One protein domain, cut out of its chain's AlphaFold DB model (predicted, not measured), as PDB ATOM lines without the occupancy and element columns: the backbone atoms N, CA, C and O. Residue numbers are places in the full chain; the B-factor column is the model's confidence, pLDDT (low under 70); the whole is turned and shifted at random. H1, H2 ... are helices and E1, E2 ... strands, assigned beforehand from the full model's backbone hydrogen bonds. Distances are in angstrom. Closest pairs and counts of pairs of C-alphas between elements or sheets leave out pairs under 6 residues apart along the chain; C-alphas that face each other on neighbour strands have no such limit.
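AT A GLANCE: This is residues 65 to 76 and 107 to 281 of the 283 residues of an uncharacterized protein of Lachnospiraceae bacterium (UniProt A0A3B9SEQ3). A long, strongly twisted antiparallel sheet of eight strands makes a wall, and H3 packs along one of its faces, over E3 and E5. H4 packs on H3 on the side away from the sheet, H5 crosses H4 beyond it, and H2 crosses the far end of H5, while H1 lies across E3 and E5 on the same face as H3. The printed part has 187 residues with five named helices and nine named strands, in the order H1 E1 E2 E3 E4 H2 H3 H4 E5 E6 E7 E8 E9 H5; the class is mixed, helices and strands. The sheet runs E1, E2, E3, E5, E6, E7, E8, E9. The whole is compact, with a radius of gyration of the C-alphas of 15.7 A and spans of 45 by 36 by 31 A.

IN THESE COORDINATES: H1, residues 65 to 76, begins with C-alpha 65 at (6.200, -15.941, 38.601). After the cut come E1, residues 115 to 118, E2, residues 122 to 127, and E3, residues 130 to 135. E4, residues 144 to 146, is followed by H2, residues 151 to 161, and H3, residues 171 to 182, 16.0 A long. H4, residues 191 to 207, is the longest helix at 24.0 A and begins with C-alpha 191 at (7.964, -3.251, 33.604). E5, residues 214 to 221, measures 21.4 A, E6, residues 227 to 234, 19.5 A, and E7, residues 237 to 244, 21.8 A; E6 bends by 56 degrees at residue 231. E8 has residues 249 to 252 and E9 residues 257 to 259. H5, residues 266 to 280, is 20.6 A long and ends with C-alpha 280 at (3.602, 6.299, 33.092).

HOW THE PARTS SIT: The sheet holds two meanders, in which each strand is the antiparallel neighbour of the one before: E1 E2 E3, and E5 E6 E7 E8 E9. Between E1 and E2 N 117 and O 124 are within hydrogen-bond range at 2.8 A, and between E2 and E3 N 125 and O 132 are within hydrogen-bond range at 2.9 A. Between E3 and E5 N 133 and O 218 are 2.8 A apart, between E5 and E6 N 219 and O 229 2.9 A, and between E6 and E7 N 230 and O 241 2.8 A. N 242 and O 251 of E7 and E8, and N 252 and O 257 of E8 and E9, are each 2.8 A apart. H1 and H3 on one face of the sheet make two layers, helices on one face of a sheet. H3 has a height over the sheet of 8.5 A and runs along the strands, at 18 degrees to E5 on the local plane. H1 has a height over the sheet of 10.6 A and runs across the strands, at 75 degrees to E3 on the local plane. H1 and H3 only just touch, with 3 pairs of C-alphas within 8 A, the closest being those of Ser 70 and Leu 182 at 6.7 A. H3 and H4 form a helical hairpin and touch, with the C-alphas of Phe 174 and Ala 205 closest at 5.1 A, at a tilt of 36 degrees, only just steep, opposite ways. H4 touches H5 at a steep tilt of 60 degrees, opposite ways; their closest C-alphas, of Ile 199 and Trp 272, are 5.4 A apart. H5 touches H2 with its residues 275 to 279 alone, the C-alphas of Phe 154 and Tyr 279 being closest at 6.6 A. E4 pairs with no named strand, and residues 144 to 146 pair antiparallel with residues 149 to 150. In H1, H2, H3 and H4 every O i to N i+4 pair is within hydrogen-bond range, and in H5 10 of 11.

THE WHOLE: The two C-alphas farthest apart are those of Gly 128 and Asp 165, at 47.4 A. Residues 77 to 106 are cut out, and C-alphas 76 and 107 are 26.9 A apart across the cut. Of the links that are printed whole, none is long. The mean pLDDT of the printed part is 87.9; residues 65 to 76, 107 to 111, 187 to 189 and 225 are under 70.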
ATOM      1  N   GLU A  65       4.886 -15.874  39.241       51.91
ATOM      2  CA  GLU A  65       6.200 -15.941  38.601       51.91
ATOM      3  C   GLU A  65       6.977 -14.627  38.735       51.91
ATOM      4  O   GLU A  65       8.185 -14.677  38.876       51.91
ATOM      5  N   GLY A  66       6.330 -13.456  38.741       56.03
ATOM      6  CA  GLY A  66       7.017 -12.171  38.938       56.03
ATOM      7  C   GLY A  66       7.566 -12.018  40.360       56.03
ATOM      8  O   GLY A  66       8.733 -11.691  40.545       56.03
ATOM      9  N   LEU A  67       6.744 -12.353  41.363       55.03
ATOM     10  CA  LEU A  67       7.149 -12.393  42.777       55.03
ATOM     11  C   LEU A  67       8.214 -13.470  43.022       55.03
ATOM     12  O   LEU A  67       9.208 -13.242  43.709       55.03
ATOM     13  N   GLN A  68       8.033 -14.638  42.408       59.66
ATOM     14  CA  GLN A  68       8.971 -15.744  42.491       59.66
ATOM     15  C   GLN A  68      10.284 -15.424  41.785       59.66
ATOM     16  O   GLN A  68      11.323 -15.765  42.321       59.66
ATOM     17  N   ASN A  69      10.268 -14.678  40.680       62.56
ATOM     18  CA  ASN A  69      11.474 -14.168  40.037       62.56
ATOM     19  C   ASN A  69      12.210 -13.165  40.924       62.56
ATOM     20  O   ASN A  69      13.434 -13.203  40.933       62.56
ATOM     21  N   SER A  70      11.523 -12.302  41.685       61.22
ATOM     22  CA  SER A  70      12.198 -11.438  42.666       61.22
ATOM     23  C   SER A  70      12.915 -12.282  43.722       61.22
ATOM     24  O   SER A  70      14.100 -12.080  43.963       61.22
ATOM     25  N   VAL A  71      12.248 -13.288  44.292       61.62
ATOM     26  CA  VAL A  71      12.848 -14.166  45.316       61.62
ATOM     27  C   VAL A  71      13.943 -15.069  44.750       61.62
ATOM     28  O   VAL A  71      14.999 -15.209  45.362       61.62
ATOM     29  N   ASP A  72      13.740 -15.646  43.569       62.69
ATOM     30  CA  ASP A  72      14.735 -16.455  42.869       62.69
ATOM     31  C   ASP A  72      15.930 -15.598  42.456       62.69
ATOM     32  O   ASP A  72      17.063 -16.064  42.516       62.69
ATOM     33  N   THR A  73      15.712 -14.338  42.081       62.94
ATOM     34  CA  THR A  73      16.798 -13.386  41.851       62.94
ATOM     35  C   THR A  73      17.562 -13.136  43.146       62.94
ATOM     36  O   THR A  73      18.773 -13.310  43.139       62.94
ATOM     37  N   ILE A  74      16.891 -12.848  44.272       62.16
ATOM     38  CA  ILE A  74      17.559 -12.683  45.579       62.16
ATOM     39  C   ILE A  74      18.378 -13.929  45.945       62.16
ATOM     40  O   ILE A  74      19.519 -13.821  46.381       62.16
ATOM     41  N   ARG A  75      17.822 -15.121  45.714       61.28
ATOM     42  CA  ARG A  75      18.474 -16.408  45.979       61.28
ATOM     43  C   ARG A  75      19.678 -16.683  45.071       61.28
ATOM     44  O   ARG A  75      20.634 -17.314  45.515       61.28
ATOM     45  N   ASN A  76      19.596 -16.302  43.796       57.31
ATOM     46  CA  ASN A  76      20.600 -16.603  42.769       57.31
ATOM     47  C   ASN A  76      21.613 -15.473  42.555       57.31
ATOM     48  O   ASN A  76      22.493 -15.605  41.701       57.31
ATOM     49  N   GLU A 107      22.096   0.317  62.875       44.78
ATOM     50  CA  GLU A 107      21.693  -0.327  64.141       44.78
ATOM     51  C   GLU A 107      20.853  -1.610  63.973       44.78
ATOM     52  O   GLU A 107      20.842  -2.444  64.875       44.78
ATOM     53  N   ALA A 108      20.203  -1.832  62.822       47.19
ATOM     54  CA  ALA A 108      19.309  -2.984  62.620       47.19
ATOM     55  C   ALA A 108      20.009  -4.259  62.097       47.19
ATOM     56  O   ALA A 108      19.537  -5.366  62.338       47.19
ATOM     57  N   ALA A 109      21.155  -4.132  61.421       52.00
ATOM     58  CA  ALA A 109      21.784  -5.233  60.677       52.00
ATOM     59  C   ALA A 109      22.651  -6.197  61.523       52.00
ATOM     60  O   ALA A 109      23.331  -7.051  60.962       52.00
ATOM     61  N   ASN A 110      22.672  -6.063  62.856       53.59
ATOM     62  CA  ASN A 110      23.516  -6.880  63.746       53.59
ATOM     63  C   ASN A 110      22.766  -8.021  64.461       53.59
ATOM     64  O   ASN A 110      23.368  -8.704  65.292       53.59
ATOM     65  N   GLU A 111      21.470  -8.228  64.196       65.94
ATOM     66  CA  GLU A 111      20.686  -9.259  64.899       65.94
ATOM     67  C   GLU A 111      20.864 -10.673  64.321       65.94
ATOM     68  O   GLU A 111      20.765 -11.640  65.080       65.94
ATOM     69  N   HIS A 112      21.187 -10.813  63.029       77.00
ATOM     70  CA  HIS A 112      21.288 -12.124  62.371       77.00
ATOM     71  C   HIS A 112      22.717 -12.466  61.956       77.00
ATOM     72  O   HIS A 112      23.457 -11.636  61.431       77.00
ATOM     73  N   GLU A 113      23.098 -13.727  62.157       74.50
ATOM     74  CA  GLU A 113      24.337 -14.277  61.607       74.50
ATOM     75  C   GLU A 113      24.169 -14.498  60.095       74.50
ATOM     76  O   GLU A 113      23.243 -15.192  59.675       74.50
ATOM     77  N   GLY A 114      25.065 -13.936  59.281       78.12
ATOM     78  CA  GLY A 114      25.055 -14.104  57.828       78.12
ATOM     79  C   GLY A 114      25.966 -13.109  57.109       78.12
ATOM     80  O   GLY A 114      26.557 -12.225  57.732       78.12
ATOM     81  N   GLU A 115      26.094 -13.263  55.793       80.50
ATOM     82  CA  GLU A 115      26.790 -12.284  54.954       80.50
ATOM     83  C   GLU A 115      25.828 -11.154  54.582       80.50
ATOM     84  O   GLU A 115      24.750 -11.412  54.041       80.50
ATOM     85  N   LYS A 116      26.217  -9.912  54.899       88.38
ATOM     86  CA  LYS A 116      25.479  -8.704  54.523       88.38
ATOM     87  C   LYS A 116      25.893  -8.264  53.121       88.38
ATOM     88  O   LYS A 116      27.052  -7.915  52.899       88.38
ATOM     89  N   THR A 117      24.929  -8.174  52.218       87.75
ATOM     90  CA  THR A 117      25.077  -7.563  50.895       87.75
ATOM     91  C   THR A 117      24.271  -6.268  50.847       87.75
ATOM     92  O   THR A 117      23.101  -6.244  51.218       87.75
ATOM     93  N   VAL A 118      24.900  -5.174  50.420       90.00
ATOM     94  CA  VAL A 118      24.258  -3.856  50.287       90.00
ATOM     95  C   VAL A 118      23.832  -3.669  48.835       90.00
ATOM     96  O   VAL A 118      24.686  -3.650  47.948       90.00
ATOM     97  N   TYR A 119      22.529  -3.525  48.601       89.19
ATOM     98  CA  TYR A 119      21.940  -3.246  47.293       89.19
ATOM     99  C   TYR A 119      21.480  -1.795  47.186       89.19
ATOM    100  O   TYR A 119      21.461  -1.033  48.155       89.19
ATOM    101  N   SER A 120      21.075  -1.416  45.976       90.19
ATOM    102  CA  SER A 120      20.625  -0.065  45.654       90.19
ATOM    103  C   SER A 120      19.440   0.395  46.504       90.19
ATOM    104  O   SER A 120      19.338   1.592  46.750       90.19
ATOM    105  N   TYR A 121      18.549  -0.514  46.920       91.75
ATOM    106  CA  TYR A 121      17.324  -0.172  47.658       91.75
ATOM    107  C   TYR A 121      17.205  -0.839  49.032       91.75
ATOM    108  O   TYR A 121      16.444  -0.367  49.880       91.75
ATOM    109  N   THR A 122      17.941  -1.927  49.259       93.12
ATOM    110  CA  THR A 122      17.878  -2.706  50.500       93.12
ATOM    111  C   THR A 122      19.242  -3.243  50.901       93.12
ATOM    112  O   THR A 122      20.092  -3.478  50.048       93.12
ATOM    113  N   ASP A 123      19.421  -3.548  52.177       92.88
ATOM    114  CA  ASP A 123      20.499  -4.418  52.634       92.88
ATOM    115  C   ASP A 123      19.931  -5.823  52.862       92.88
ATOM    116  O   ASP A 123      18.834  -5.964  53.396       92.88
ATOM    117  N   VAL A 124      20.656  -6.872  52.480       90.88
ATOM    118  CA  VAL A 124      20.205  -8.262  52.634       90.88
ATOM    119  C   VAL A 124      21.228  -9.049  53.433       90.88
ATOM    120  O   VAL A 124      22.415  -9.022  53.118       90.88
ATOM    121  N   ILE A 125      20.770  -9.771  54.451       91.00
ATOM    122  CA  ILE A 125      21.563 -10.774  55.161       91.00
ATOM    123  C   ILE A 125      21.043 -12.148  54.759       91.00
ATOM    124  O   ILE A 125      19.855 -12.437  54.912       91.00
ATOM    125  N   SER A 126      21.935 -12.996  54.251       86.38
ATOM    126  CA  SER A 126      21.601 -14.369  53.868       86.38
ATOM    127  C   SER A 126      22.175 -15.383  54.856       86.38
ATOM    128  O   SER A 126      23.343 -15.314  55.252       86.38
ATOM    129  N   ASN A 127      21.348 -16.354  55.246       84.94
ATOM    130  CA  ASN A 127      21.757 -17.501  56.047       84.94
ATOM    131  C   ASN A 127      21.088 -18.775  55.513       84.94
ATOM    132  O   ASN A 127      19.993 -19.170  55.913       84.94
ATOM    133  N   GLY A 128      21.743 -19.421  54.548       84.12
ATOM    134  CA  GLY A 128      21.175 -20.586  53.874       84.12
ATOM    135  C   GLY A 128      19.951 -20.207  53.039       84.12
ATOM    136  O   GLY A 128      20.096 -19.552  52.013       84.12
ATOM    137  N   ASN A 129      18.765 -20.656  53.455       85.69
ATOM    138  CA  ASN A 129      17.499 -20.327  52.784       85.69
ATOM    139  C   ASN A 129      16.774 -19.135  53.418       85.69
ATOM    140  O   ASN A 129      15.773 -18.682  52.867       85.69
ATOM    141  N   ASP A 130      17.262 -18.660  54.559       88.44
ATOM    142  CA  ASP A 130      16.684 -17.542  55.281       88.44
ATOM    143  C   ASP A 130      17.289 -16.243  54.750       88.44
ATOM    144  O   ASP A 130      18.514 -16.077  54.718       88.44
ATOM    145  N   LEU A 131      16.424 -15.333  54.316       90.38
ATOM    146  CA  LEU A 131      16.796 -14.020  53.805       90.38
ATOM    147  C   LEU A 131      16.171 -12.953  54.697       90.38
ATOM    148  O   LEU A 131      14.961 -12.956  54.920       90.38
ATOM    149  N   TYR A 132      16.992 -12.025  55.175       93.19
ATOM    150  CA  TYR A 132      16.556 -10.872  55.955       93.19
ATOM    151  C   TYR A 132      16.831  -9.611  55.147       93.19
ATOM    152  O   TYR A 132      17.987  -9.282  54.883       93.19
ATOM    153  N   VAL A 133      15.767  -8.941  54.720       93.81
ATOM    154  CA  VAL A 133      15.809  -7.779  53.830       93.81
ATOM    155  C   VAL A 133      15.473  -6.523  54.625       93.81
ATOM    156  O   VAL A 133      14.428  -6.448  55.270       93.81
ATOM    157  N   TYR A 134      16.343  -5.524  54.555       95.31
ATOM    158  CA  TYR A 134      16.233  -4.263  55.276       95.31
ATOM    159  C   TYR A 134      16.076  -3.119  54.274       95.31
ATOM    160  O   TYR A 134      16.989  -2.913  53.472       95.31
ATOM    161  N   PRO A 135      14.975  -2.350  54.295       94.88
ATOM    162  CA  PRO A 135      14.895  -1.129  53.503       94.88
ATOM    163  C   PRO A 135      15.996  -0.163  53.961       94.88
ATOM    164  O   PRO A 135      16.146   0.096  55.154       94.88
ATOM    165  N   ASN A 136      16.799   0.354  53.024       93.50
ATOM    166  CA  ASN A 136      17.938   1.228  53.347       93.50
ATOM    167  C   ASN A 136      17.731   2.692  52.910       93.50
ATOM    168  O   ASN A 136      18.649   3.506  53.001       93.50
ATOM    169  N   GLY A 137      16.525   3.034  52.441       93.44
ATOM    170  CA  GLY A 137      16.160   4.374  51.962       93.44
ATOM    171  C   GLY A 137      16.647   4.706  50.545       93.44
ATOM    172  O   GLY A 137      16.402   5.812  50.049       93.44
ATOM    173  N   GLY A 138      17.320   3.770  49.869       92.56
ATOM    174  CA  GLY A 138      17.785   3.962  48.498       92.56
ATOM    175  C   GLY A 138      16.650   4.079  47.474       92.56
ATOM    176  O   GLY A 138      16.784   4.814  46.494       92.56
ATOM    177  N   LEU A 139      15.513   3.414  47.719       93.94
ATOM    178  CA  LEU A 139      14.269   3.664  46.990       93.94
ATOM    179  C   LEU A 139      13.495   4.767  47.708       93.94
ATOM    180  O   LEU A 139      13.112   4.618  48.865       93.94
ATOM    181  N   ASN A 140      13.281   5.884  47.022       95.31
ATOM    182  CA  ASN A 140      12.643   7.064  47.590       95.31
ATOM    183  C   ASN A 140      11.939   7.882  46.501       95.31
ATOM    184  O   ASN A 140      11.914   7.518  45.328       95.31
ATOM    185  N   GLY A 141      11.380   9.027  46.887       93.88
ATOM    186  CA  GLY A 141      10.622   9.886  45.983       93.88
ATOM    187  C   GLY A 141      11.373  10.353  44.726       93.88
ATOM    188  O   GLY A 141      10.722  10.656  43.732       93.88
ATOM    189  N   SER A 142      12.707  10.400  44.732       94.94
ATOM    190  CA  SER A 142      13.507  10.803  43.564       94.94
ATOM    191  C   SER A 142      13.827   9.635  42.627       94.94
ATOM    192  O   SER A 142      14.453   9.829  41.584       94.94
ATOM    193  N   THR A 143      13.460   8.403  42.992       93.19
ATOM    194  CA  THR A 143      13.719   7.218  42.177       93.19
ATOM    195  C   THR A 143      12.896   7.272  40.893       93.19
ATOM    196  O   THR A 143      11.672   7.382  40.928       93.19
ATOM    197  N   VAL A 144      13.576   7.155  39.753       90.88
ATOM    198  CA  VAL A 144      12.961   7.076  38.424       90.88
ATOM    199  C   VAL A 144      12.859   5.613  38.019       90.88
ATOM    200  O   VAL A 144      13.878   4.948  37.840       90.88
ATOM    201  N   LEU A 145      11.631   5.119  37.877       79.62
ATOM    202  CA  LEU A 145      11.368   3.733  37.475       79.62
ATOM    203  C   LEU A 145      11.199   3.590  35.965       79.62
ATOM    204  O   LEU A 145      11.565   2.571  35.385       79.62
ATOM    205  N   TYR A 146      10.621   4.610  35.328       80.94
ATOM    206  CA  TYR A 146      10.307   4.575  33.910       80.94
ATOM    207  C   TYR A 146      10.327   5.970  33.287       80.94
ATOM    208  O   TYR A 146       9.752   6.921  33.820       80.94
ATOM    209  N   GLY A 147      10.969   6.073  32.122       81.69
ATOM    210  CA  GLY A 147      11.124   7.337  31.407       81.69
ATOM    211  C   GLY A 147      11.885   8.371  32.238       81.69
ATOM    212  O   GLY A 147      12.972   8.100  32.737       81.69
ATOM    213  N   ASP A 148      11.307   9.561  32.354       87.19
ATOM    214  CA  ASP A 148      11.799  10.708  33.120       87.19
ATOM    215  C   ASP A 148      10.912  11.031  34.337       87.19
ATOM    216  O   ASP A 148      10.966  12.140  34.869       87.19
ATOM    217  N   LYS A 149      10.087  10.069  34.774       91.06
ATOM    218  CA  LYS A 149       9.094  10.246  35.841       91.06
ATOM    219  C   LYS A 149       9.556   9.595  37.142       91.06
ATOM    220  O   LYS A 149       9.792   8.385  37.191       91.06
ATOM    221  N   ASP A 150       9.669  10.403  38.189       93.94
ATOM    222  CA  ASP A 150      10.050   9.951  39.524       93.94
ATOM    223  C   ASP A 150       8.851   9.439  40.345       93.94
ATOM    224  O   ASP A 150       7.680   9.606  39.984       93.94
ATOM    225  N   LEU A 151       9.154   8.757  41.451       94.50
ATOM    226  CA  LEU A 151       8.151   8.218  42.364       94.50
ATOM    227  C   LEU A 151       7.334   9.311  43.061       94.50
ATOM    228  O   LEU A 151       6.151   9.102  43.310       94.50
ATOM    229  N   THR A 152       7.918  10.473  43.361       96.12
ATOM    230  CA  THR A 152       7.180  11.582  43.987       96.12
ATOM    231  C   THR A 152       6.053  12.046  43.083       96.12
ATOM    232  O   THR A 152       4.918  12.142  43.534       96.12
ATOM    233  N   GLY A 153       6.345  12.281  41.805       96.62
ATOM    234  CA  GLY A 153       5.356  12.706  40.830       96.62
ATOM    235  C   GLY A 153       4.251  11.670  40.633       96.62
ATOM    236  O   GLY A 153       3.090  12.050  40.479       96.62
ATOM    237  N   PHE A 154       4.582  10.378  40.683       96.50
ATOM    238  CA  PHE A 154       3.581   9.314  40.629       96.50
ATOM    239  C   PHE A 154       2.679   9.308  41.869       96.50
ATOM    240  O   PHE A 154       1.456   9.295  41.745       96.50
ATOM    241  N   LEU A 155       3.260   9.366  43.067       97.31
ATOM    242  CA  LEU A 155       2.492   9.369  44.314       97.31
ATOM    243  C   LEU A 155       1.661  10.652  44.470       97.31
ATOM    244  O   LEU A 155       0.527  10.587  44.932       97.31
ATOM    245  N   ASP A 156       2.164  11.801  44.012       97.31
ATOM    246  CA  ASP A 156       1.398  13.050  43.945       97.31
ATOM    247  C   ASP A 156       0.209  12.934  42.974       97.31
ATOM    248  O   ASP A 156      -0.876  13.460  43.248       97.31
ATOM    249  N   TYR A 157       0.389  12.233  41.846       96.88
ATOM    250  CA  TYR A 157      -0.699  11.930  40.918       96.88
ATOM    251  C   TYR A 157      -1.759  11.040  41.578       96.88
ATOM    252  O   TYR A 157      -2.945  11.356  41.468       96.88
ATOM    253  N   VAL A 158      -1.353   9.991  42.300       97.12
ATOM    254  CA  VAL A 158      -2.265   9.116  43.057       97.12
ATOM    255  C   VAL A 158      -3.046   9.915  44.103       97.12
ATOM    256  O   VAL A 158      -4.277   9.870  44.106       97.12
ATOM    257  N   ASP A 159      -2.349  10.700  44.928       97.06
ATOM    258  CA  ASP A 159      -2.951  11.539  45.971       97.06
ATOM    259  C   ASP A 159      -4.009  12.501  45.398       97.06
ATOM    260  O   ASP A 159      -5.018  12.768  46.044       97.06
ATOM    261  N   SER A 160      -3.785  13.029  44.189       96.31
ATOM    262  CA  SER A 160      -4.615  14.103  43.623       96.31
ATOM    263  C   SER A 160      -5.719  13.633  42.671       96.31
ATOM    264  O   SER A 160      -6.694  14.356  42.484       96.31
ATOM    265  N   ASN A 161      -5.550  12.486  42.008       95.50
ATOM    266  CA  ASN A 161      -6.447  12.042  40.928       95.50
ATOM    267  C   ASN A 161      -7.152  10.718  41.229       95.50
ATOM    268  O   ASN A 161      -8.152  10.406  40.587       95.50
ATOM    269  N   VAL A 162      -6.628   9.933  42.173       94.81
ATOM    270  CA  VAL A 162      -7.139   8.590  42.479       94.81
ATOM    271  C   VAL A 162      -7.808   8.565  43.847       94.81
ATOM    272  O   VAL A 162      -8.861   7.948  44.010       94.81
ATOM    273  N   LEU A 163      -7.199   9.219  44.836       94.38
ATOM    274  CA  LEU A 163      -7.702   9.247  46.203       94.38
ATOM    275  C   LEU A 163      -8.752  10.340  46.425       94.38
ATOM    276  O   LEU A 163      -8.865  11.308  45.679       94.38
ATOM    277  N   GLU A 164      -9.531  10.166  47.489       92.12
ATOM    278  CA  GLU A 164     -10.475  11.171  47.973       92.12
ATOM    279  C   GLU A 164      -9.763  12.410  48.543       92.12
ATOM    280  O   GLU A 164      -8.669  12.315  49.107       92.12
ATOM    281  N   ASP A 165     -10.415  13.571  48.439       90.06
ATOM    282  CA  ASP A 165      -9.854  14.856  48.863       90.06
ATOM    283  C   ASP A 165      -9.287  14.813  50.292       90.06
ATOM    284  O   ASP A 165      -9.986  14.544  51.272       90.06
ATOM    285  N   GLY A 166      -8.005  15.160  50.415       88.31
ATOM    286  CA  GLY A 166      -7.304  15.250  51.696       88.31
ATOM    287  C   GLY A 166      -6.697  13.937  52.195       88.31
ATOM    288  O   GLY A 166      -5.952  13.972  53.177       88.31
ATOM    289  N   ARG A 167      -6.946  12.807  51.523       93.56
ATOM    290  CA  ARG A 167      -6.230  11.550  51.760       93.56
ATOM    291  C   ARG A 167      -4.893  11.559  51.021       93.56
ATOM    292  O   ARG A 167      -4.781  12.118  49.935       93.56
ATOM    293  N   LYS A 168      -3.874  10.947  51.623       96.12
ATOM    294  CA  LYS A 168      -2.556  10.756  51.011       96.12
ATOM    295  C   LYS A 168      -2.061   9.346  51.263       96.12
ATOM    296  O   LYS A 168      -2.340   8.798  52.328       96.12
ATOM    297  N   ILE A 169      -1.313   8.797  50.316       95.88
ATOM    298  CA  ILE A 169      -0.557   7.563  50.514       95.88
ATOM    299  C   ILE A 169       0.522   7.780  51.580       95.88
ATOM    300  O   ILE A 169       1.207   8.809  51.589       95.88
ATOM    301  N   ASP A 170       0.717   6.781  52.441       96.56
ATOM    302  CA  ASP A 170       1.913   6.699  53.274       96.56
ATOM    303  C   ASP A 170       3.133   6.383  52.392       96.56
ATOM    304  O   ASP A 170       3.339   5.255  51.940       96.56
ATOM    305  N   ARG A 171       3.921   7.421  52.099       96.62
ATOM    306  CA  ARG A 171       5.068   7.341  51.185       96.62
ATOM    307  C   ARG A 171       6.217   6.532  51.770       96.62
ATOM    308  O   ARG A 171       6.908   5.871  50.999       96.62
ATOM    309  N   ASP A 172       6.410   6.589  53.087       96.06
ATOM    310  CA  ASP A 172       7.478   5.855  53.762       96.06
ATOM    311  C   ASP A 172       7.137   4.357  53.724       96.06
ATOM    312  O   ASP A 172       7.925   3.565  53.208       96.06
ATOM    313  N   LEU A 173       5.910   3.983  54.115       97.31
ATOM    314  CA  LEU A 173       5.446   2.595  54.028       97.31
ATOM    315  C   LEU A 173       5.454   2.066  52.585       97.31
ATOM    316  O   LEU A 173       5.867   0.931  52.343       97.31
ATOM    317  N   PHE A 174       5.021   2.881  51.617       97.75
ATOM    318  CA  PHE A 174       5.083   2.526  50.199       97.75
ATOM    319  C   PHE A 174       6.520   2.229  49.758       97.75
ATOM    320  O   PHE A 174       6.771   1.172  49.177       97.75
ATOM    321  N   CYS A 175       7.462   3.141  50.032       97.06
ATOM    322  CA  CYS A 175       8.852   2.986  49.610       97.06
ATOM    323  C   CYS A 175       9.510   1.780  50.288       97.06
ATOM    324  O   CYS A 175      10.197   1.020  49.610       97.06
ATOM    325  N   ASP A 176       9.253   1.549  51.575       97.25
ATOM    326  CA  ASP A 176       9.801   0.401  52.297       97.25
ATOM    327  C   ASP A 176       9.309  -0.921  51.693       97.25
ATOM    328  O   ASP A 176      10.123  -1.764  51.313       97.25
ATOM    329  N   ILE A 177       7.993  -1.096  51.513       96.31
ATOM    330  CA  ILE A 177       7.430  -2.324  50.921       96.31
ATOM    331  C   ILE A 177       7.961  -2.531  49.504       96.31
ATOM    332  O   ILE A 177       8.375  -3.635  49.143       96.31
ATOM    333  N   PHE A 178       7.966  -1.470  48.700       94.81
ATOM    334  CA  PHE A 178       8.372  -1.558  47.309       94.81
ATOM    335  C   PHE A 178       9.876  -1.829  47.160       94.81
ATOM    336  O   PHE A 178      10.274  -2.637  46.320       94.81
ATOM    337  N   SER A 179      10.707  -1.241  48.026       94.44
ATOM    338  CA  SER A 179      12.141  -1.533  48.089       94.44
ATOM    339  C   SER A 179      12.401  -3.008  48.379       94.44
ATOM    340  O   SER A 179      13.224  -3.612  47.704       94.44
ATOM    341  N   ILE A 180      11.641  -3.624  49.291       93.38
ATOM    342  CA  ILE A 180      11.774  -5.043  49.644       93.38
ATOM    343  C   ILE A 180      11.360  -5.955  48.482       93.38
ATOM    344  O   ILE A 180      11.955  -7.011  48.286       93.38
ATOM    345  N   MET A 181      10.358  -5.562  47.689       89.81
ATOM    346  CA  MET A 181       9.924  -6.337  46.520       89.81
ATOM    347  C   MET A 181      10.891  -6.243  45.331       89.81
ATOM    348  O   MET A 181      10.996  -7.199  44.556       89.81
ATOM    349  N   LEU A 182      11.569  -5.102  45.162       87.56
ATOM    350  CA  LEU A 182      12.528  -4.886  44.072       87.56
ATOM    351  C   LEU A 182      13.964  -5.282  44.429       87.56
ATOM    352  O   LEU A 182      14.678  -5.772  43.556       87.56
ATOM    353  N   VAL A 183      14.373  -5.057  45.682       84.19
ATOM    354  CA  VAL A 183      15.718  -5.217  46.275       84.19
ATOM    355  C   VAL A 183      16.800  -4.327  45.658       84.19
ATOM    356  O   VAL A 183      17.511  -3.609  46.365       84.19
ATOM    357  N   ASP A 184      16.911  -4.320  44.335       79.94
ATOM    358  CA  ASP A 184      17.899  -3.547  43.595       79.94
ATOM    359  C   ASP A 184      17.328  -3.024  42.265       79.94
ATOM    360  O   ASP A 184      16.472  -3.648  41.632       79.94
ATOM    361  N   LYS A 185      17.850  -1.880  41.813       78.06
ATOM    362  CA  LYS A 185      17.486  -1.233  40.545       78.06
ATOM    363  C   LYS A 185      17.841  -2.079  39.316       78.06
ATOM    364  O   LYS A 185      17.204  -1.944  38.279       78.06
ATOM    365  N   GLU A 186      18.883  -2.905  39.406       74.56
ATOM    366  CA  GLU A 186      19.415  -3.687  38.282       74.56
ATOM    367  C   GLU A 186      18.733  -5.054  38.156       74.56
ATOM    368  O   GLU A 186      18.806  -5.691  37.105       74.56
ATOM    369  N   LEU A 187      18.040  -5.493  39.210       66.62
ATOM    370  CA  LEU A 187      17.423  -6.818  39.295       66.62
ATOM    371  C   LEU A 187      15.989  -6.845  38.770       66.62
ATOM    372  O   LEU A 187      15.521  -7.880  38.302       66.62
ATOM    373  N   SER A 188      15.315  -5.698  38.773       67.31
ATOM    374  CA  SER A 188      13.961  -5.552  38.248       67.31
ATOM    375  C   SER A 188      13.964  -4.591  37.064       67.31
ATOM    376  O   SER A 188      13.904  -3.381  37.238       67.31
ATOM    377  N   SER A 189      14.052  -5.135  35.849       66.38
ATOM    378  CA  SER A 189      13.984  -4.355  34.597       66.38
ATOM    379  C   SER A 189      12.720  -4.623  33.775       66.38
ATOM    380  O   SER A 189      12.440  -3.903  32.816       66.38
ATOM    381  N   ASP A 190      11.945  -5.645  34.146       80.69
ATOM    382  CA  ASP A 190      10.663  -5.942  33.517       80.69
ATOM    383  C   ASP A 190       9.568  -5.041  34.090       80.69
ATOM    384  O   ASP A 190       9.236  -5.104  35.277       80.69
ATOM    385  N   ILE A 191       8.979  -4.227  33.219       82.31
ATOM    386  CA  ILE A 191       7.964  -3.251  33.604       82.31
ATOM    387  C   ILE A 191       6.714  -3.903  34.192       82.31
ATOM    388  O   ILE A 191       6.140  -3.356  35.126       82.31
ATOM    389  N   ASN A 192       6.345  -5.097  33.722       82.69
ATOM    390  CA  ASN A 192       5.175  -5.808  34.240       82.69
ATOM    391  C   ASN A 192       5.397  -6.272  35.686       82.69
ATOM    392  O   ASN A 192       4.464  -6.326  36.484       82.69
ATOM    393  N   SER A 193       6.631  -6.647  36.029       82.38
ATOM    394  CA  SER A 193       7.000  -7.034  37.393       82.38
ATOM    395  C   SER A 193       7.061  -5.810  38.314       82.38
ATOM    396  O   SER A 193       6.537  -5.851  39.427       82.38
ATOM    397  N   ILE A 194       7.615  -4.695  37.822       85.75
ATOM    398  CA  ILE A 194       7.639  -3.410  38.537       85.75
ATOM    399  C   ILE A 194       6.216  -2.918  38.829       85.75
ATOM    400  O   ILE A 194       5.907  -2.607  39.976       85.75
ATOM    401  N   GLU A 195       5.346  -2.892  37.819       89.00
ATOM    402  CA  GLU A 195       3.944  -2.487  37.946       89.00
ATOM    403  C   GLU A 195       3.224  -3.293  39.032       89.00
ATOM    404  O   GLU A 195       2.606  -2.723  39.930       89.00
ATOM    405  N   LYS A 196       3.352  -4.623  39.010       86.31
ATOM    406  CA  LYS A 196       2.721  -5.498  40.010       86.31
ATOM    407  C   LYS A 196       3.203  -5.196  41.423       86.31
ATOM    408  O   LYS A 196       2.384  -5.119  42.338       86.31
ATOM    409  N   ASN A 197       4.504  -4.995  41.597       89.62
ATOM    410  CA  ASN A 197       5.080  -4.657  42.895       89.62
ATOM    411  C   ASN A 197       4.582  -3.286  43.390       89.62
ATOM    412  O   ASN A 197       4.221  -3.154  44.558       89.62
ATOM    413  N   ILE A 198       4.462  -2.295  42.499       92.56
ATOM    414  CA  ILE A 198       3.875  -0.984  42.823       92.56
ATOM    415  C   ILE A 198       2.417  -1.123  43.246       92.56
ATOM    416  O   ILE A 198       2.028  -0.556  44.260       92.56
ATOM    417  N   ILE A 199       1.609  -1.879  42.499       93.44
ATOM    418  CA  ILE A 199       0.189  -2.092  42.802       93.44
ATOM    419  C   ILE A 199       0.018  -2.707  44.199       93.44
ATOM    420  O   ILE A 199      -0.832  -2.260  44.971       93.44
ATOM    421  N   MET A 200       0.846  -3.696  44.559       92.94
ATOM    422  CA  MET A 200       0.812  -4.314  45.893       92.94
ATOM    423  C   MET A 200       1.264  -3.353  46.993       92.94
ATOM    424  O   MET A 200       0.620  -3.276  48.042       92.94
ATOM    425  N   ALA A 201       2.337  -2.596  46.750       95.69
ATOM    426  CA  ALA A 201       2.825  -1.596  47.690       95.69
ATOM    427  C   ALA A 201       1.800  -0.468  47.904       95.69
ATOM    428  O   ALA A 201       1.558  -0.078  49.044       95.69
ATOM    429  N   LEU A 202       1.135   0.004  46.843       96.81
ATOM    430  CA  LEU A 202       0.048   0.986  46.921       96.81
ATOM    431  C   LEU A 202      -1.146   0.447  47.701       96.81
ATOM    432  O   LEU A 202      -1.677   1.157  48.549       96.81
ATOM    433  N   ALA A 203      -1.560  -0.799  47.454       96.06
ATOM    434  CA  ALA A 203      -2.669  -1.406  48.183       96.06
ATOM    435  C   ALA A 203      -2.399  -1.426  49.696       96.06
ATOM    436  O   ALA A 203      -3.253  -1.006  50.479       96.06
ATOM    437  N   MET A 204      -1.193  -1.834  50.098       96.44
ATOM    438  CA  MET A 204      -0.754  -1.823  51.495       96.44
ATOM    439  C   MET A 204      -0.684  -0.407  52.069       96.44
ATOM    440  O   MET A 204      -1.321  -0.118  53.083       96.44
ATOM    441  N   ALA A 205       0.049   0.489  51.409       97.12
ATOM    442  CA  ALA A 205       0.276   1.849  51.885       97.12
ATOM    443  C   ALA A 205      -1.014   2.679  51.946       97.12
ATOM    444  O   ALA A 205      -1.197   3.483  52.854       97.12
ATOM    445  N   ASN A 206      -1.952   2.451  51.024       96.69
ATOM    446  CA  ASN A 206      -3.267   3.076  51.069       96.69
ATOM    447  C   ASN A 206      -4.149   2.498  52.180       96.69
ATOM    448  O   ASN A 206      -4.931   3.234  52.777       96.69
ATOM    449  N   ASN A 207      -4.090   1.188  52.429       96.44
ATOM    450  CA  ASN A 207      -4.928   0.553  53.443       96.44
ATOM    451  C   ASN A 207      -4.516   0.969  54.864       96.44
ATOM    452  O   ASN A 207      -5.380   1.118  55.723       96.44
ATOM    453  N   PHE A 208      -3.220   1.196  55.087       95.44
ATOM    454  CA  PHE A 208      -2.654   1.611  56.375       95.44
ATOM    455  C   PHE A 208      -2.186   3.073  56.387       95.44
ATOM    456  O   PHE A 208      -1.328   3.432  57.182       95.44
ATOM    457  N   TYR A 209      -2.761   3.920  55.530       94.25
ATOM    458  CA  TYR A 209      -2.336   5.313  55.327       94.25
ATOM    459  C   TYR A 209      -2.384   6.202  56.584       94.25
ATOM    460  O   TYR A 209      -1.732   7.243  56.639       94.25
ATOM    461  N   ASP A 210      -3.210   5.838  57.565       92.06
ATOM    462  CA  ASP A 210      -3.396   6.558  58.824       92.06
ATOM    463  C   ASP A 210      -2.652   5.907  60.002       92.06
ATOM    464  O   ASP A 210      -2.698   6.411  61.130       92.06
ATOM    465  N   ALA A 211      -1.961   4.794  59.754       90.81
ATOM    466  CA  ALA A 211      -1.189   4.078  60.747       90.81
ATOM    467  C   ALA A 211       0.283   4.515  60.687       90.81
ATOM    468  O   ALA A 211       0.891   4.547  59.629       90.81
ATOM    469  N   ASP A 212       0.882   4.806  61.846       91.56
ATOM    470  CA  ASP A 212       2.334   5.015  61.961       91.56
ATOM    471  C   ASP A 212       3.031   3.648  61.900       91.56
ATOM    472  O   ASP A 212       3.289   3.028  62.939       91.56
ATOM    473  N   VAL A 213       3.216   3.137  60.678       95.81
ATOM    474  CA  VAL A 213       3.865   1.854  60.385       95.81
ATOM    475  C   VAL A 213       5.298   2.104  59.938       95.81
ATOM    476  O   VAL A 213       5.548   2.891  59.034       95.81
ATOM    477  N   LYS A 214       6.256   1.401  60.546       95.88
ATOM    478  CA  LYS A 214       7.669   1.443  60.142       95.88
ATOM    479  C   LYS A 214       8.214   0.042  60.019       95.88
ATOM    480  O   LYS A 214       8.238  -0.687  61.016       95.88
ATOM    481  N   ILE A 215       8.651  -0.324  58.822       97.06
ATOM    482  CA  ILE A 215       9.238  -1.635  58.570       97.06
ATOM    483  C   ILE A 215      10.690  -1.609  59.043       97.06
ATOM    484  O   ILE A 215      11.452  -0.708  58.712       97.06
ATOM    485  N   LYS A 216      11.061  -2.593  59.863       96.00
ATOM    486  CA  LYS A 216      12.433  -2.753  60.360       96.00
ATOM    487  C   LYS A 216      13.192  -3.760  59.508       96.00
ATOM    488  O   LYS A 216      14.333  -3.518  59.144       96.00
ATOM    489  N   GLU A 217      12.543  -4.878  59.203       95.12
ATOM    490  CA  GLU A 217      13.073  -5.944  58.357       95.12
ATOM    491  C   GLU A 217      11.928  -6.754  57.746       95.12
ATOM    492  O   GLU A 217      10.806  -6.773  58.262       95.12
ATOM    493  N   CYS A 218      12.228  -7.462  56.665       96.31
ATOM    494  CA  CYS A 218      11.379  -8.499  56.110       96.31
ATOM    495  C   CYS A 218      12.150  -9.811  56.057       96.31
ATOM    496  O   CYS A 218      13.192  -9.895  55.411       96.31
ATOM    497  N   TYR A 219      11.613 -10.839  56.706       94.06
ATOM    498  CA  TYR A 219      12.099 -12.203  56.553       94.06
ATOM    499  C   TYR A 219      11.409 -12.890  55.366       94.06
ATOM    500  O   TYR A 219      10.197 -12.748  55.168       94.06
ATOM    501  N   LEU A 220      12.195 -13.630  54.583       90.88
ATOM    502  CA  LEU A 220      11.749 -14.461  53.468       90.88
ATOM    503  C   LEU A 220      12.395 -15.848  53.566       90.88
ATOM    504  O   LEU A 220      13.605 -15.964  53.763       90.88
ATOM    505  N   ASP A 221      11.594 -16.891  53.348       87.31
ATOM    506  CA  ASP A 221      12.101 -18.236  53.061       87.31
ATOM    507  C   ASP A 221      12.268 -18.370  51.544       87.31
ATOM    508  O   ASP A 221      11.291 -18.334  50.792       87.31
ATOM    509  N   ALA A 222      13.499 -18.579  51.079       79.69
ATOM    510  CA  ALA A 222      13.812 -18.752  49.661       79.69
ATOM    511  C   ALA A 222      13.115 -19.970  49.007       79.69
ATOM    512  O   ALA A 222      13.140 -20.116  47.784       79.69
ATOM    513  N   ASN A 223      12.500 -20.868  49.789       79.75
ATOM    514  CA  ASN A 223      11.656 -21.958  49.284       79.75
ATOM    515  C   ASN A 223      10.161 -21.610  49.242       79.75
ATOM    516  O   ASN A 223       9.383 -22.368  48.657       79.75
ATOM    517  N   ASN A 224       9.751 -20.496  49.849       78.19
ATOM    518  CA  ASN A 224       8.382 -19.996  49.865       78.19
ATOM    519  C   ASN A 224       8.346 -18.520  49.449       78.19
ATOM    520  O   ASN A 224       8.127 -17.618  50.253       78.19
ATOM    521  N   ALA A 225       8.495 -18.294  48.147       67.75
ATOM    522  CA  ALA A 225       8.585 -16.960  47.564       67.75
ATOM    523  C   ALA A 225       7.312 -16.096  47.670       67.75
ATOM    524  O   ALA A 225       7.323 -14.927  47.297       67.75
ATOM    525  N   ALA A 226       6.192 -16.660  48.126       76.44
ATOM    526  CA  ALA A 226       4.916 -15.953  48.174       76.44
ATOM    527  C   ALA A 226       4.646 -15.264  49.519       76.44
ATOM    528  O   ALA A 226       3.656 -14.538  49.619       76.44
ATOM    529  N   GLU A 227       5.457 -15.518  50.549       89.44
ATOM    530  CA  GLU A 227       5.176 -15.126  51.930       89.44
ATOM    531  C   GLU A 227       6.264 -14.216  52.502       89.44
ATOM    532  O   GLU A 227       7.430 -14.589  52.580       89.44
ATOM    533  N   TYR A 228       5.846 -13.027  52.922       94.12
ATOM    534  CA  TYR A 228       6.698 -11.956  53.417       94.12
ATOM    535  C   TYR A 228       6.392 -11.730  54.894       94.12
ATOM    536  O   TYR A 228       5.237 -11.513  55.262       94.12
ATOM    537  N   HIS A 229       7.415 -11.793  55.742       96.69
ATOM    538  CA  HIS A 229       7.290 -11.619  57.190       96.69
ATOM    539  C   HIS A 229       7.866 -10.257  57.575       96.69
ATOM    540  O   HIS A 229       9.054 -10.135  57.869       96.69
ATOM    541  N   TYR A 230       7.035  -9.220  57.549       97.38
ATOM    542  CA  TYR A 230       7.451  -7.858  57.871       97.38
ATOM    543  C   TYR A 230       7.474  -7.651  59.383       97.38
ATOM    544  O   TYR A 230       6.422  -7.513  60.008       97.38
ATOM    545  N   LYS A 231       8.665  -7.576  59.975       97.44
ATOM    546  CA  LYS A 231       8.834  -7.102  61.351       97.44
ATOM    547  C   LYS A 231       8.809  -5.583  61.332       97.44
ATOM    548  O   LYS A 231       9.609  -4.931  60.656       97.44
ATOM    549  N   LEU A 232       7.878  -5.012  62.075       96.69
ATOM    550  CA  LEU A 232       7.560  -3.595  61.999       96.69
ATOM    551  C   LEU A 232       7.109  -3.051  63.347       96.69
ATOM    552  O   LEU A 232       6.806  -3.802  64.272       96.69
ATOM    553  N   SER A 233       7.068  -1.728  63.464       96.12
ATOM    554  CA  SER A 233       6.313  -1.062  64.522       96.12
ATOM    555  C   SER A 233       5.045  -0.459  63.934       96.12
ATOM    556  O   SER A 233       5.152   0.327  62.999       96.12
ATOM    557  N   ALA A 234       3.881  -0.783  64.491       92.50
ATOM    558  CA  ALA A 234       2.589  -0.196  64.144       92.50
ATOM    559  C   ALA A 234       1.825   0.174  65.421       92.50
ATOM    560  O   ALA A 234       1.853  -0.553  66.417       92.50
ATOM    561  N   TYR A 235       1.140   1.320  65.423       87.56
ATOM    562  CA  TYR A 235       0.369   1.798  66.584       87.56
ATOM    563  C   TYR A 235       1.190   1.854  67.894       87.56
ATOM    564  O   TYR A 235       0.677   1.594  68.989       87.56
ATOM    565  N   GLY A 236       2.487   2.167  67.782       87.75
ATOM    566  CA  GLY A 236       3.421   2.236  68.909       87.75
ATOM    567  C   GLY A 236       3.812   0.882  69.517       87.75
ATOM    568  O   GLY A 236       4.299   0.852  70.649       87.75
ATOM    569  N   LYS A 237       3.580  -0.232  68.812       92.50
ATOM    570  CA  LYS A 237       3.970  -1.584  69.230       92.50
ATOM    571  C   LYS A 237       4.704  -2.302  68.111       92.50
ATOM    572  O   LYS A 237       4.389  -2.101  66.944       92.50
ATOM    573  N   ASP A 238       5.635  -3.162  68.493       96.00
ATOM    574  CA  ASP A 238       6.278  -4.074  67.555       96.00
ATOM    575  C   ASP A 238       5.347  -5.254  67.249       96.00
ATOM    576  O   ASP A 238       4.664  -5.755  68.147       96.00
ATOM    577  N   ASP A 239       5.321  -5.668  65.986       95.75
ATOM    578  CA  ASP A 239       4.570  -6.817  65.480       95.75
ATOM    579  C   ASP A 239       5.298  -7.418  64.264       95.75
ATOM    580  O   ASP A 239       6.172  -6.781  63.666       95.75
ATOM    581  N   THR A 240       4.903  -8.629  63.882       96.94
ATOM    582  CA  THR A 240       5.267  -9.245  62.608       96.94
ATOM    583  C   THR A 240       4.013  -9.443  61.770       96.94
ATOM    584  O   THR A 240       3.111 -10.207  62.131       96.94
ATOM    585  N   TRP A 241       3.953  -8.756  60.633       96.81
ATOM    586  CA  TRP A 241       2.884  -8.923  59.657       96.81
ATOM    587  C   TRP A 241       3.296  -9.940  58.607       96.81
ATOM    588  O   TRP A 241       4.280  -9.761  57.893       96.81
ATOM    589  N   LEU A 242       2.505 -10.998  58.496       96.56
ATOM    590  CA  LEU A 242       2.661 -12.023  57.483       96.56
ATOM    591  C   LEU A 242       1.803 -11.662  56.275       96.56
ATOM    592  O   LEU A 242       0.575 -11.706  56.361       96.56
ATOM    593  N   VAL A 243       2.421 -11.339  55.148       94.94
ATOM    594  CA  VAL A 243       1.708 -11.037  53.906       94.94
ATOM    595  C   VAL A 243       1.983 -12.132  52.898       94.94
ATOM    596  O   VAL A 243       3.117 -12.343  52.477       94.94
ATOM    597  N   ASN A 244       0.928 -12.832  52.490       91.38
ATOM    598  CA  ASN A 244       1.008 -13.783  51.394       91.38
ATOM    599  C   ASN A 244       0.404 -13.148  50.141       91.38
ATOM    600  O   ASN A 244      -0.815 -13.179  49.961       91.38
ATOM    601  N   TYR A 245       1.240 -12.564  49.282       86.25
ATOM    602  CA  TYR A 245       0.774 -11.871  48.074       86.25
ATOM    603  C   TYR A 245       0.147 -12.833  47.058       86.25
ATOM    604  O   TYR A 245      -0.800 -12.466  46.370       86.25
ATOM    605  N   GLY A 246       0.597 -14.093  47.019       83.62
ATOM    606  CA  GLY A 246       0.010 -15.112  46.146       83.62
ATOM    607  C   GLY A 246      -1.419 -15.503  46.536       83.62
ATOM    608  O   GLY A 246      -2.258 -15.746  45.672       83.62
ATOM    609  N   LYS A 247      -1.719 -15.538  47.838       88.00
ATOM    610  CA  LYS A 247      -3.064 -15.818  48.374       88.00
ATOM    611  C   LYS A 247      -3.874 -14.563  48.671       88.00
ATOM    612  O   LYS A 247      -5.058 -14.689  48.967       88.00
ATOM    613  N   ARG A 248      -3.253 -13.384  48.600       89.69
ATOM    614  CA  ARG A 248      -3.862 -12.088  48.922       89.69
ATOM    615  C   ARG A 248      -4.400 -12.033  50.355       89.69
ATOM    616  O   ARG A 248      -5.503 -11.554  50.601       89.69
ATOM    617  N   THR A 249      -3.618 -12.539  51.304       93.19
ATOM    618  CA  THR A 249      -3.988 -12.596  52.729       93.19
ATOM    619  C   THR A 249      -2.936 -11.928  53.593       93.19
ATOM    620  O   THR A 249      -1.743 -12.053  53.308       93.19
ATOM    621  N   ILE A 250      -3.375 -11.303  54.686       95.81
ATOM    622  CA  ILE A 250      -2.494 -10.719  55.700       95.81
ATOM    623  C   ILE A 250      -2.826 -11.302  57.064       95.81
ATOM    624  O   ILE A 250      -3.997 -11.492  57.385       95.81
ATOM    625  N   TYR A 251      -1.804 -11.544  57.874       96.62
ATOM    626  CA  TYR A 251      -1.952 -11.924  59.269       96.62
ATOM    627  C   TYR A 251      -1.105 -11.016  60.164       96.62
ATOM    628  O   TYR A 251       0.040 -10.716  59.846       96.62
ATOM    629  N   PHE A 252      -1.668 -10.606  61.295       94.81
ATOM    630  CA  PHE A 252      -1.025  -9.817  62.349       94.81
ATOM    631  C   PHE A 252      -0.753 -10.671  63.586       94.81
ATOM    632  O   PHE A 252      -1.235 -11.808  63.680       94.81
ATOM    633  N   ASN A 253      -0.075 -10.090  64.579       92.44
ATOM    634  CA  ASN A 253       0.282 -10.740  65.839       92.44
ATOM    635  C   ASN A 253       1.116 -12.002  65.592       92.44
ATOM    636  O   ASN A 253       0.686 -13.107  65.935       92.44
ATOM    637  N   ASP A 254       2.260 -11.841  64.926       90.88
ATOM    638  CA  ASP A 254       3.154 -12.942  64.537       90.88
ATOM    639  C   ASP A 254       2.437 -14.042  63.730       90.88
ATOM    640  O   ASP A 254       2.615 -15.244  63.940       90.88
ATOM    641  N   GLY A 255       1.548 -13.623  62.827       89.25
ATOM    642  CA  GLY A 255       0.770 -14.522  61.975       89.25
ATOM    643  C   GLY A 255      -0.444 -15.183  62.644       89.25
ATOM    644  O   GLY A 255      -1.128 -15.990  62.016       89.25
ATOM    645  N   ALA A 256      -0.751 -14.860  63.903       93.12
ATOM    646  CA  ALA A 256      -1.825 -15.521  64.646       93.12
ATOM    647  C   ALA A 256      -3.240 -15.043  64.276       93.12
ATOM    648  O   ALA A 256      -4.215 -15.740  64.560       93.12
ATOM    649  N   THR A 257      -3.381 -13.838  63.715       96.19
ATOM    650  CA  THR A 257      -4.689 -13.214  63.449       96.19
ATOM    651  C   THR A 257      -4.804 -12.783  61.999       96.19
ATOM    652  O   THR A 257      -4.114 -11.862  61.591       96.19
ATOM    653  N   GLU A 258      -5.710 -13.389  61.236       96.38
ATOM    654  CA  GLU A 258      -5.994 -12.946  59.869       96.38
ATOM    655  C   GLU A 258      -6.632 -11.548  59.865       96.38
ATOM    656  O   GLU A 258      -7.593 -11.277  60.591       96.38
ATOM    657  N   TYR A 259      -6.091 -10.663  59.034       95.62
ATOM    658  CA  TYR A 259      -6.634  -9.345  58.754       95.62
ATOM    659  C   TYR A 259      -7.479  -9.399  57.480       95.62
ATOM    660  O   TYR A 259      -6.986  -9.705  56.396       95.62
ATOM    661  N   SER A 260      -8.765  -9.074  57.618       93.56
ATOM    662  CA  SER A 260      -9.702  -9.025  56.498       93.56
ATOM    663  C   SER A 260      -9.816  -7.595  55.978       93.56
ATOM    664  O   SER A 260     -10.297  -6.714  56.689       93.56
ATOM    665  N   SER A 261      -9.440  -7.389  54.720       91.56
ATOM    666  CA  SER A 261      -9.647  -6.145  53.975       91.56
ATOM    667  C   SER A 261      -9.939  -6.457  52.511       91.56
ATOM    668  O   SER A 261      -9.591  -7.520  51.999       91.56
ATOM    669  N   ASP A 262     -10.567  -5.501  51.841       92.88
ATOM    670  CA  ASP A 262     -10.878  -5.561  50.421       92.88
ATOM    671  C   ASP A 262      -9.711  -5.091  49.534       92.88
ATOM    672  O   ASP A 262      -9.790  -5.225  48.316       92.88
ATOM    673  N   MET A 263      -8.613  -4.594  50.118       93.81
ATOM    674  CA  MET A 263      -7.485  -3.963  49.405       93.81
ATOM    675  C   MET A 263      -6.856  -4.807  48.283       93.81
ATOM    676  O   MET A 263      -6.250  -4.247  47.375       93.81
ATOM    677  N   PHE A 264      -6.997  -6.136  48.330       91.75
ATOM    678  CA  PHE A 264      -6.478  -7.049  47.308       91.75
ATOM    679  C   PHE A 264      -7.552  -7.636  46.376       91.75
ATOM    680  O   PHE A 264      -7.243  -8.516  45.566       91.75
ATOM    681  N   LYS A 265      -8.816  -7.201  46.456       90.81
ATOM    682  CA  LYS A 265      -9.807  -7.589  45.440       90.81
ATOM    683  C   LYS A 265      -9.424  -6.976  44.093       90.81
ATOM    684  O   LYS A 265      -8.926  -5.852  44.042       90.81
ATOM    685  N   ASP A 266      -9.708  -7.697  43.010       90.69
ATOM    686  CA  ASP A 266      -9.316  -7.301  41.649       90.69
ATOM    687  C   ASP A 266      -9.781  -5.889  41.277       90.69
ATOM    688  O   ASP A 266      -9.039  -5.151  40.643       90.69
ATOM    689  N   GLU A 267     -10.971  -5.480  41.720       90.19
ATOM    690  CA  GLU A 267     -11.515  -4.142  41.465       90.19
ATOM    691  C   GLU A 267     -10.665  -3.010  42.067       90.19
ATOM    692  O   GLU A 267     -10.490  -1.973  41.429       90.19
ATOM    693  N   TYR A 268     -10.078  -3.214  43.252       90.12
ATOM    694  CA  TYR A 268      -9.175  -2.237  43.867       90.12
ATOM    695  C   TYR A 268      -7.779  -2.292  43.247       90.12
ATOM    696  O   TYR A 268      -7.158  -1.254  43.045       90.12
ATOM    697  N   LEU A 269      -7.293  -3.484  42.887       91.69
ATOM    698  CA  LEU A 269      -6.007  -3.624  42.197       91.69
ATOM    699  C   LEU A 269      -6.036  -3.003  40.793       91.69
ATOM    700  O   LEU A 269      -5.066  -2.373  40.380       91.69
ATOM    701  N   ALA A 270      -7.163  -3.116  40.086       90.94
ATOM    702  CA  ALA A 270      -7.367  -2.507  38.776       90.94
ATOM    703  C   ALA A 270      -7.316  -0.972  38.826       90.94
ATOM    704  O   ALA A 270      -6.855  -0.348  37.868       90.94
ATOM    705  N   LEU A 271      -7.740  -0.354  39.937       92.56
ATOM    706  CA  LEU A 271      -7.597   1.089  40.145       92.56
ATOM    707  C   LEU A 271      -6.117   1.498  40.160       92.56
ATOM    708  O   LEU A 271      -5.735   2.444  39.475       92.56
ATOM    709  N   TRP A 272      -5.278   0.760  40.892       94.62
ATOM    710  CA  TRP A 272      -3.837   1.025  40.957       94.62
ATOM    711  C   TRP A 272      -3.139   0.783  39.623       94.62
ATOM    712  O   TRP A 272      -2.290   1.580  39.231       94.62
ATOM    713  N   MET A 273      -3.531  -0.275  38.911       92.75
ATOM    714  CA  MET A 273      -3.036  -0.565  37.564       92.75
ATOM    715  C   MET A 273      -3.370   0.578  36.601       92.75
ATOM    716  O   MET A 273      -2.482   1.121  35.959       92.75
ATOM    717  N   THR A 274      -4.627   1.036  36.595       93.06
ATOM    718  CA  THR A 274      -5.063   2.164  35.753       93.06
ATOM    719  C   THR A 274      -4.272   3.436  36.069       93.06
ATOM    720  O   THR A 274      -3.827   4.128  35.158       93.06
ATOM    721  N   ALA A 275      -4.055   3.736  37.355       93.94
ATOM    722  CA  ALA A 275      -3.268   4.894  37.770       93.94
ATOM    723  C   ALA A 275      -1.805   4.804  37.303       93.94
ATOM    724  O   ALA A 275      -1.235   5.803  36.861       93.94
ATOM    725  N   PHE A 276      -1.200   3.616  37.387       93.06
ATOM    726  CA  PHE A 276       0.152   3.363  36.900       93.06
ATOM    727  C   PHE A 276       0.244   3.531  35.377       93.06
ATOM    728  O   PHE A 276       1.076   4.306  34.897       93.06
ATOM    729  N   GLU A 277      -0.637   2.871  34.623       92.06
ATOM    730  CA  GLU A 277      -0.698   2.946  33.160       92.06
ATOM    731  C   GLU A 277      -0.909   4.383  32.668       92.06
ATOM    732  O   GLU A 277      -0.201   4.844  31.768       92.06
ATOM    733  N   GLU A 278      -1.845   5.122  33.275       93.62
ATOM    734  CA  GLU A 278      -2.139   6.506  32.906       93.62
ATOM    735  C   GLU A 278      -0.957   7.428  33.210       93.62
ATOM    736  O   GLU A 278      -0.533   8.202  32.343       93.62
ATOM    737  N   TYR A 279      -0.384   7.325  34.414       93.69
ATOM    738  CA  TYR A 279       0.720   8.185  34.810       93.69
ATOM    739  C   TYR A 279       1.974   7.904  33.992       93.69
ATOM    740  O   TYR A 279       2.580   8.848  33.489       93.69
ATOM    741  N   TYR A 280       2.376   6.642  33.817       90.38
ATOM    742  CA  TYR A 280       3.602   6.299  33.092       90.38
ATOM    743  C   TYR A 280       3.414   6.266  31.570       90.38
ATOM    744  O   TYR A 280       4.388   6.475  30.843       90.38
ATOM    745  N   GLY A 281       2.178   6.161  31.078       87.38
ATOM    746  CA  GLY A 281       1.852   6.130  29.651       87.38
ATOM    747  C   GLY A 281       2.149   4.777  29.006       87.38
ATOM    748  O   GLY A 281       2.584   4.732  27.853       87.38
TER     749      GLY A 281